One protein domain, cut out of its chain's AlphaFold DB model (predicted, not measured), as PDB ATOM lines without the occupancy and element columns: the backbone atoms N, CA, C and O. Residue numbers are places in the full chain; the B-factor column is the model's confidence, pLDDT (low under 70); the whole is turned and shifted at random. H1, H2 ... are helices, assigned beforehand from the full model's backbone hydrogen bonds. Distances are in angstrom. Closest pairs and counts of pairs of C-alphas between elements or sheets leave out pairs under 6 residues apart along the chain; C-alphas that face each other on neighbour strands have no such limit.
ATOM      1  N   ASP A 458     -23.452 -10.988  11.640       58.72
ATOM      2  CA  ASP A 458     -23.256 -10.265  10.376       58.72
ATOM      3  C   ASP A 458     -23.036  -8.749  10.583       58.72
ATOM      4  O   ASP A 458     -22.585  -8.050   9.674       58.72
ATOM      5  N   SER A 459     -23.275  -8.238  11.799       67.69
ATOM      6  CA  SER A 459     -23.073  -6.833  12.189       67.69
ATOM      7  C   SER A 459     -21.825  -6.581  13.053       67.69
ATOM      8  O   SER A 459     -21.729  -5.527  13.681       67.69
ATOM      9  N   LEU A 460     -20.883  -7.529  13.135       73.19
ATOM     10  CA  LEU A 460     -19.655  -7.367  13.927       73.19
ATOM     11  C   LEU A 460     -18.738  -6.287  13.328       73.19
ATOM     12  O   LEU A 460     -18.254  -6.421  12.204       73.19
ATOM     13  N   THR A 461     -18.458  -5.241  14.107       80.50
ATOM     14  CA  THR A 461     -17.443  -4.222  13.790       80.50
ATOM     15  C   THR A 461     -16.116  -4.526  14.493       80.50
ATOM     16  O   THR A 461     -16.062  -5.328  15.425       80.50
ATOM     17  N   ILE A 462     -15.036  -3.851  14.086       77.44
ATOM     18  CA  ILE A 462     -13.705  -3.978  14.715       77.44
ATOM     19  C   ILE A 462     -13.747  -3.600  16.211       77.44
ATOM     20  O   ILE A 462     -13.002  -4.149  17.023       77.44
ATOM     21  N   ASP A 463     -14.671  -2.724  16.603       76.50
ATOM     22  CA  ASP A 463     -14.870  -2.301  17.995       76.50
ATOM     23  C   ASP A 463     -15.838  -3.206  18.778       76.50
ATOM     24  O   ASP A 463     -15.924  -3.101  19.996       76.50
ATOM     25  N   SER A 464     -16.531  -4.133  18.101       76.94
ATOM     26  CA  SER A 464     -17.447  -5.107  18.724       76.94
ATOM     27  C   SER A 464     -16.729  -6.303  19.367       76.94
ATOM     28  O   SER A 464     -17.367  -7.109  20.044       76.94
ATOM     29  N   VAL A 465     -15.423  -6.460  19.123       75.00
ATOM     30  CA  VAL A 465     -14.608  -7.553  19.660       75.00
ATOM     31  C   VAL A 465     -13.641  -6.981  20.705       75.00
ATOM     32  O   VAL A 465     -12.691  -6.259  20.381       75.00
ATOM     33  N   GLU A 466     -13.907  -7.275  21.978       73.12
ATOM     34  CA  GLU A 466     -13.031  -6.887  23.086       73.12
ATOM     35  C   GLU A 466     -11.696  -7.646  22.994       73.12
ATOM     36  O   GLU A 466     -11.669  -8.842  22.721       73.12
ATOM     37  N   GLY A 467     -10.578  -6.949  23.221       76.81
ATOM     38  CA  GLY A 467      -9.250  -7.569  23.318       76.81
ATOM     39  C   GLY A 467      -8.347  -7.514  22.077       76.81
ATOM     40  O   GLY A 467      -7.168  -7.808  22.231       76.81
ATOM     41  N   LEU A 468      -8.800  -7.091  20.882       84.06
ATOM     42  CA  LEU A 468      -7.848  -6.890  19.767       84.06
ATOM     43  C   LEU A 468      -6.889  -5.731  20.058       84.06
ATOM     44  O   LEU A 468      -7.347  -4.620  20.363       84.06
ATOM     45  N   GLY A 469      -5.595  -5.979  19.851       86.94
ATOM     46  CA  GLY A 469      -4.536  -4.974  19.879       86.94
ATOM     47  C   GLY A 469      -4.447  -4.119  18.601       86.94
ATOM     48  O   GLY A 469      -5.247  -4.271  17.670       86.94
ATOM     49  N   PRO A 470      -3.529  -3.136  18.577       86.75
ATOM     50  CA  PRO A 470      -3.442  -2.137  17.514       86.75
ATOM     51  C   PRO A 470      -2.980  -2.686  16.154       86.75
ATOM     52  O   PRO A 470      -3.468  -2.204  15.130       86.75
ATOM     53  N   HIS A 471      -2.076  -3.670  16.107       89.75
ATOM     54  CA  HIS A 471      -1.545  -4.207  14.849       89.75
ATOM     55  C   HIS A 471      -2.557  -5.120  14.148       89.75
ATOM     56  O   HIS A 471      -2.715  -5.043  12.930       89.75
ATOM     57  N   LEU A 472      -3.308  -5.932  14.897       88.88
ATOM     58  CA  LEU A 472      -4.379  -6.754  14.340       88.88
ATOM     59  C   LEU A 472      -5.574  -5.890  13.906       88.88
ATOM     60  O   LEU A 472      -6.203  -6.178  12.888       88.88
ATOM     61  N   ARG A 473      -5.863  -4.786  14.617       89.62
ATOM     62  CA  ARG A 473      -6.860  -3.788  14.179       89.62
ATOM     63  C   ARG A 473      -6.472  -3.135  12.853       89.62
ATOM     64  O   ARG A 473      -7.318  -3.076  11.962       89.62
ATOM     65  N   SER A 474      -5.232  -2.663  12.704       86.69
ATOM     66  CA  SER A 474      -4.786  -2.018  11.461       86.69
ATOM     67  C   SER A 474      -4.715  -3.005  10.291       86.69
ATOM     68  O   SER A 474      -5.165  -2.671   9.198       86.69
ATOM     69  N   GLU A 475      -4.278  -4.248  10.521       88.94
ATOM     70  CA  GLU A 475      -4.327  -5.310   9.509       88.94
ATOM     71  C   GLU A 475      -5.761  -5.561   9.019       88.94
ATOM     72  O   GLU A 475      -6.006  -5.582   7.813       88.94
ATOM     73  N   ILE A 476      -6.730  -5.696   9.934       90.00
ATOM     74  CA  ILE A 476      -8.137  -5.898   9.559       90.00
ATOM     75  C   ILE A 476      -8.675  -4.682   8.795       90.00
ATOM     76  O   ILE A 476      -9.353  -4.868   7.789       90.00
ATOM     77  N   GLN A 477      -8.346  -3.449   9.194       88.44
ATOM     78  CA  GLN A 477      -8.794  -2.239   8.488       88.44
ATOM     79  C   GLN A 477      -8.357  -2.186   7.014       88.44
ATOM     80  O   GLN A 477      -9.088  -1.628   6.196       88.44
ATOM     81  N   VAL A 478      -7.221  -2.798   6.657       87.44
ATOM     82  CA  VAL A 478      -6.712  -2.869   5.272       87.44
ATOM     83  C   VAL A 478      -7.429  -3.941   4.427       87.44
ATOM     84  O   VAL A 478      -7.435  -3.854   3.198       87.44
ATOM     85  N   LEU A 479      -8.079  -4.934   5.045       86.69
ATOM     86  CA  LEU A 479      -8.831  -5.973   4.328       86.69
ATOM     87  C   LEU A 479     -10.134  -5.435   3.712       86.69
ATOM     88  O   LEU A 479     -10.739  -4.489   4.210       86.69
ATOM     89  N   SER A 480     -10.641  -6.094   2.664       89.25
ATOM     90  CA  SER A 480     -11.965  -5.767   2.110       89.25
ATOM     91  C   SER A 480     -13.095  -6.109   3.096       89.25
ATOM     92  O   SER A 480     -12.982  -7.061   3.868       89.25
ATOM     93  N   LYS A 481     -14.226  -5.385   3.060       84.69
ATOM     94  CA  LYS A 481     -15.345  -5.571   4.017       84.69
ATOM     95  C   LYS A 481     -15.803  -7.038   4.219       84.69
ATOM     96  O   LYS A 481     -15.989  -7.421   5.374       84.69
ATOM     97  N   PRO A 482     -15.923  -7.896   3.180       85.00
ATOM     98  CA  PRO A 482     -16.270  -9.308   3.379       85.00
ATOM     99  C   PRO A 482     -15.177 -10.101   4.117       85.00
ATOM    100  O   PRO A 482     -15.469 -10.966   4.942       85.00
ATOM    101  N   GLN A 483     -13.902  -9.791   3.853       83.81
ATOM    102  CA  GLN A 483     -12.761 -10.389   4.553       83.81
ATOM    103  C   GLN A 483     -12.682  -9.898   6.006       83.81
ATOM    104  O   GLN A 483     -12.422 -10.709   6.893       83.81
ATOM    105  N   GLN A 484     -12.982  -8.618   6.265       86.06
ATOM    106  CA  GLN A 484     -13.102  -8.060   7.617       86.06
ATOM    107  C   GLN A 484     -14.143  -8.822   8.436       86.06
ATOM    108  O   GLN A 484     -13.814  -9.334   9.503       86.06
ATOM    109  N   GLN A 485     -15.369  -8.977   7.922       84.00
ATOM    110  CA  GLN A 485     -16.428  -9.730   8.608       84.00
ATOM    111  C   GLN A 485     -16.023 -11.190   8.858       84.00
ATOM    112  O   GLN A 485     -16.187 -11.685   9.973       84.00
ATOM    113  N   LYS A 486     -15.422 -11.875   7.871       87.06
ATOM    114  CA  LYS A 486     -14.933 -13.255   8.042       87.06
ATOM    115  C   LYS A 486     -13.851 -13.356   9.128       87.06
ATOM    116  O   LYS A 486     -13.895 -14.277   9.942       87.06
ATOM    117  N   ARG A 487     -12.904 -12.411   9.169       87.94
ATOM    118  CA  ARG A 487     -11.806 -12.378  10.152       87.94
ATOM    119  C   ARG A 487     -12.306 -12.022  11.554       87.94
ATOM    120  O   ARG A 487     -11.953 -12.716  12.500       87.94
ATOM    121  N   LEU A 488     -13.187 -11.028  11.689       88.19
ATOM    122  CA  LEU A 488     -13.816 -10.653  12.962       88.19
ATOM    123  C   LEU A 488     -14.686 -11.782  13.529       88.19
ATOM    124  O   LEU A 488     -14.604 -12.075  14.718       88.19
ATOM    125  N   LYS A 489     -15.458 -12.473  12.680       87.81
ATOM    126  CA  LYS A 489     -16.263 -13.639  13.076       87.81
ATOM    127  C   LYS A 489     -15.406 -14.802  13.581       87.81
ATOM    128  O   LYS A 489     -15.821 -15.493  14.508       87.81
ATOM    129  N   TRP A 490     -14.219 -15.005  13.005       88.06
ATOM    130  CA  TRP A 490     -13.254 -15.992  13.495       88.06
ATOM    131  C   TRP A 490     -12.628 -15.577  14.836       88.06
ATOM    132  O   TRP A 490     -12.529 -16.416  15.726       88.06
ATOM    133  N   LEU A 491     -12.271 -14.295  15.002       87.38
ATOM    134  CA  LEU A 491     -11.667 -13.752  16.230       87.38
ATOM    135  C   LEU A 491     -12.641 -13.702  17.421       87.38
ATOM    136  O   LEU A 491     -12.226 -13.954  18.546       87.38
ATOM    137  N   TYR A 492     -13.935 -13.442  17.195       82.38
ATOM    138  CA  TYR A 492     -14.945 -13.314  18.262       82.38
ATOM    139  C   TYR A 492     -15.114 -14.579  19.134       82.38
ATOM    140  O   TYR A 492     -15.654 -14.507  20.235       82.38
ATOM    141  N   GLY A 493     -14.676 -15.747  18.649       80.44
ATOM    142  CA  GLY A 493     -14.734 -17.018  19.382       80.44
ATOM    143  C   GLY A 493     -13.419 -17.476  20.024       80.44
ATOM    144  O   GLY A 493     -13.413 -18.557  20.615       80.44
ATOM    145  N   GLN A 494     -12.326 -16.722  19.877       86.06
ATOM    146  CA  GLN A 494     -10.987 -17.134  20.318       86.06
ATOM    147  C   GLN A 494     -10.724 -16.818  21.795       86.06
ATOM    148  O   GLN A 494     -11.406 -15.984  22.397       86.06
ATOM    149  N   THR A 495      -9.732 -17.478  22.401       86.38
ATOM    150  CA  THR A 495      -9.317 -17.143  23.771       86.38
ATOM    151  C   THR A 495      -8.451 -15.872  23.787       86.38
ATOM    152  O   THR A 495      -7.878 -15.509  22.759       86.38
ATOM    153  N   PRO A 496      -8.293 -15.186  24.939       83.12
ATOM    154  CA  PRO A 496      -7.410 -14.021  25.034       83.12
ATOM    155  C   PRO A 496      -5.962 -14.306  24.600       83.12
ATOM    156  O   PRO A 496      -5.343 -13.455  23.969       83.12
ATOM    157  N   PHE A 497      -5.459 -15.515  24.868       80.31
ATOM    158  CA  PHE A 497      -4.123 -15.959  24.460       80.31
ATOM    159  C   PHE A 497      -3.993 -16.096  22.933       80.31
ATOM    160  O   PHE A 497      -2.991 -15.691  22.347       80.31
ATOM    161  N   ASP A 498      -5.028 -16.611  22.267       81.06
ATOM    162  CA  ASP A 498      -5.056 -16.707  20.805       81.06
ATOM    163  C   ASP A 498      -5.103 -15.314  20.153       81.06
ATOM    164  O   ASP A 498      -4.430 -15.075  19.151       81.06
ATOM    165  N   LEU A 499      -5.850 -14.368  20.741       87.19
ATOM    166  CA  LEU A 499      -5.879 -12.970  20.289       87.19
ATOM    167  C   LEU A 499      -4.510 -12.288  20.446       87.19
ATOM    168  O   LEU A 499      -4.080 -11.571  19.544       87.19
ATOM    169  N   GLU A 500      -3.808 -12.536  21.554       86.56
ATOM    170  CA  GLU A 500      -2.451 -12.031  21.808       86.56
ATOM    171  C   GLU A 500      -1.416 -12.632  20.839       86.56
ATOM    172  O   GLU A 500      -0.577 -11.915  20.283       86.56
ATOM    173  N   ARG A 501      -1.520 -13.934  20.546       88.88
ATOM    174  CA  ARG A 501      -0.704 -14.611  19.527       88.88
ATOM    175  C   ARG A 501      -0.914 -14.004  18.135       88.88
ATOM    176  O   ARG A 501       0.062 -13.723  17.438       88.88
ATOM    177  N   GLU A 502      -2.163 -13.791  17.726       89.31
ATOM    178  CA  GLU A 502      -2.501 -13.189  16.429       89.31
ATOM    179  C   GLU A 502      -2.048 -11.722  16.335       89.31
ATOM    180  O   GLU A 502      -1.526 -11.317  15.295       89.31
ATOM    181  N   GLU A 503      -2.155 -10.946  17.420       89.50
ATOM    182  CA  GLU A 503      -1.597  -9.590  17.527       89.50
ATOM    183  C   GLU A 503      -0.072  -9.591  17.344       89.50
ATOM    184  O   GLU A 503       0.459  -8.791  16.572       89.50
ATOM    185  N   ASN A 504       0.646 -10.523  17.979       86.56
ATOM    186  CA  ASN A 504       2.095 -10.628  17.814       86.56
ATOM    187  C   ASN A 504       2.481 -11.021  16.370       86.56
ATOM    188  O   ASN A 504       3.421 -10.461  15.803       86.56
ATOM    189  N   MET A 505       1.716 -11.908  15.721       86.38
ATOM    190  CA  MET A 505       1.907 -12.233  14.298       86.38
ATOM    191  C   MET A 505       1.563 -11.066  13.358       86.38
ATOM    192  O   MET A 505       2.194 -10.921  12.307       86.38
ATOM    193  N   ALA A 506       0.578 -10.229  13.694       86.56
ATOM    194  CA  ALA A 506       0.279  -8.991  12.968       86.56
ATOM    195  C   ALA A 506       1.419  -7.969  13.125       86.56
ATOM    196  O   ALA A 506       1.883  -7.398  12.137       86.56
ATOM    197  N   ARG A 507       1.952  -7.812  14.346       87.38
ATOM    198  CA  ARG A 507       3.113  -6.963  14.655       87.38
ATOM    199  C   ARG A 507       4.354  -7.374  13.863       87.38
ATOM    200  O   ARG A 507       4.960  -6.522  13.222       87.38
ATOM    201  N   ILE A 508       4.702  -8.662  13.832       81.88
ATOM    202  CA  ILE A 508       5.854  -9.175  13.063       81.88
ATOM    203  C   ILE A 508       5.684  -8.907  11.558       81.88
ATOM    204  O   ILE A 508       6.624  -8.460  10.897       81.88
ATOM    205  N   ARG A 509       4.480  -9.114  11.005       86.44
ATOM    206  CA  ARG A 509       4.191  -8.811   9.591       86.44
ATOM    207  C   ARG A 509       4.242  -7.310   9.290       86.44
ATOM    208  O   ARG A 509       4.750  -6.925   8.243       86.44
ATOM    209  N   SER A 510       3.792  -6.465  10.219       83.75
ATOM    210  CA  SER A 510       3.930  -5.009  10.123       83.75
ATOM    211  C   SER A 510       5.402  -4.580  10.132       83.75
ATOM    212  O   SER A 510       5.809  -3.848   9.233       83.75
ATOM    213  N   LEU A 511       6.212  -5.110  11.058       79.50
ATOM    214  CA  LEU A 511       7.650  -4.832  11.155       79.50
ATOM    215  C   LEU A 511       8.404  -5.222   9.876       79.50
ATOM    216  O   LEU A 511       9.193  -4.428   9.361       79.50
ATOM    217  N   ARG A 512       8.101  -6.398   9.309       73.94
ATOM    218  CA  ARG A 512       8.663  -6.866   8.030       73.94
ATOM    219  C   ARG A 512       8.379  -5.910   6.866       73.94
ATOM    220  O   ARG A 512       9.225  -5.768   5.991       73.94
ATOM    221  N   ASN A 513       7.225  -5.245   6.863       71.19
ATOM    222  CA  ASN A 513       6.850  -4.288   5.817       71.19
ATOM    223  C   ASN A 513       7.446  -2.883   6.035       71.19
ATOM    224  O   ASN A 513       7.499  -2.099   5.092       71.19
TER     225      ASN A 513
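This is residues 458 to 513 of the 804 residues of an uncharacterized protein of Antrodiella citrinella (UniProt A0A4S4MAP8). Two helices, H2 and the longer H3, make the sides of an open V that narrows toward the end of H2 and the first turns of H3, and the short helix H1 sits in its mouth between them. The unnamed stretch of residues 458 to 469 begins beyond H2 and crosses past it to reach H1. The printed part has 56 residues, with three named helices in the order H1, H2, H3 and no named strand; its class is all helix. It is compact, with a radius of gyration of the C-alphas of 10.7 A, and spans 32 by 25 by 14 A.

H1, residues 470 to 478, and H2, residues 481 to 491, form a helical hairpin. They only just touch, with 3 pairs of C-alphas within 8 A, the closest being those of Ile 476 and Gln 484 at 5.8 A. They run opposite ways at a shallow tilt of 33 degrees, only just short of steep. H3, residues 496 to 513, touches H1 with residues 502 to 510 alone; their closest C-alphas, of Leu 472 and Glu 503, are 5.1 A apart. These two run the same way at a steep tilt of 68 degrees, only just short of about perpendicular. H2 and H3 are close but not clearly touching: their closest C-alphas, of Leu 491 and Leu 499, are 7.1 A apart. They run opposite ways at a steep tilt of 44 degrees. In H1, H2 and H3 every O i to N i+4 pair is within hydrogen-bond range.

H1 begins at C-alpha 470 (-3.442, -2.137, 17.514). H2 measures 15.2 A from first to last C-alpha. H3 measures 25.8 A and ends at C-alpha 513 (6.850, -4.288, 5.817).

The two C-alphas farthest apart, of Asp 458 and Arg 512, are 32.2 A apart. The printed part has no cut, and the links H1 to H2 and H2 to H3 are tight. The mean pLDDT of the printed part is 83.5, with residues 458 to 459 under 70.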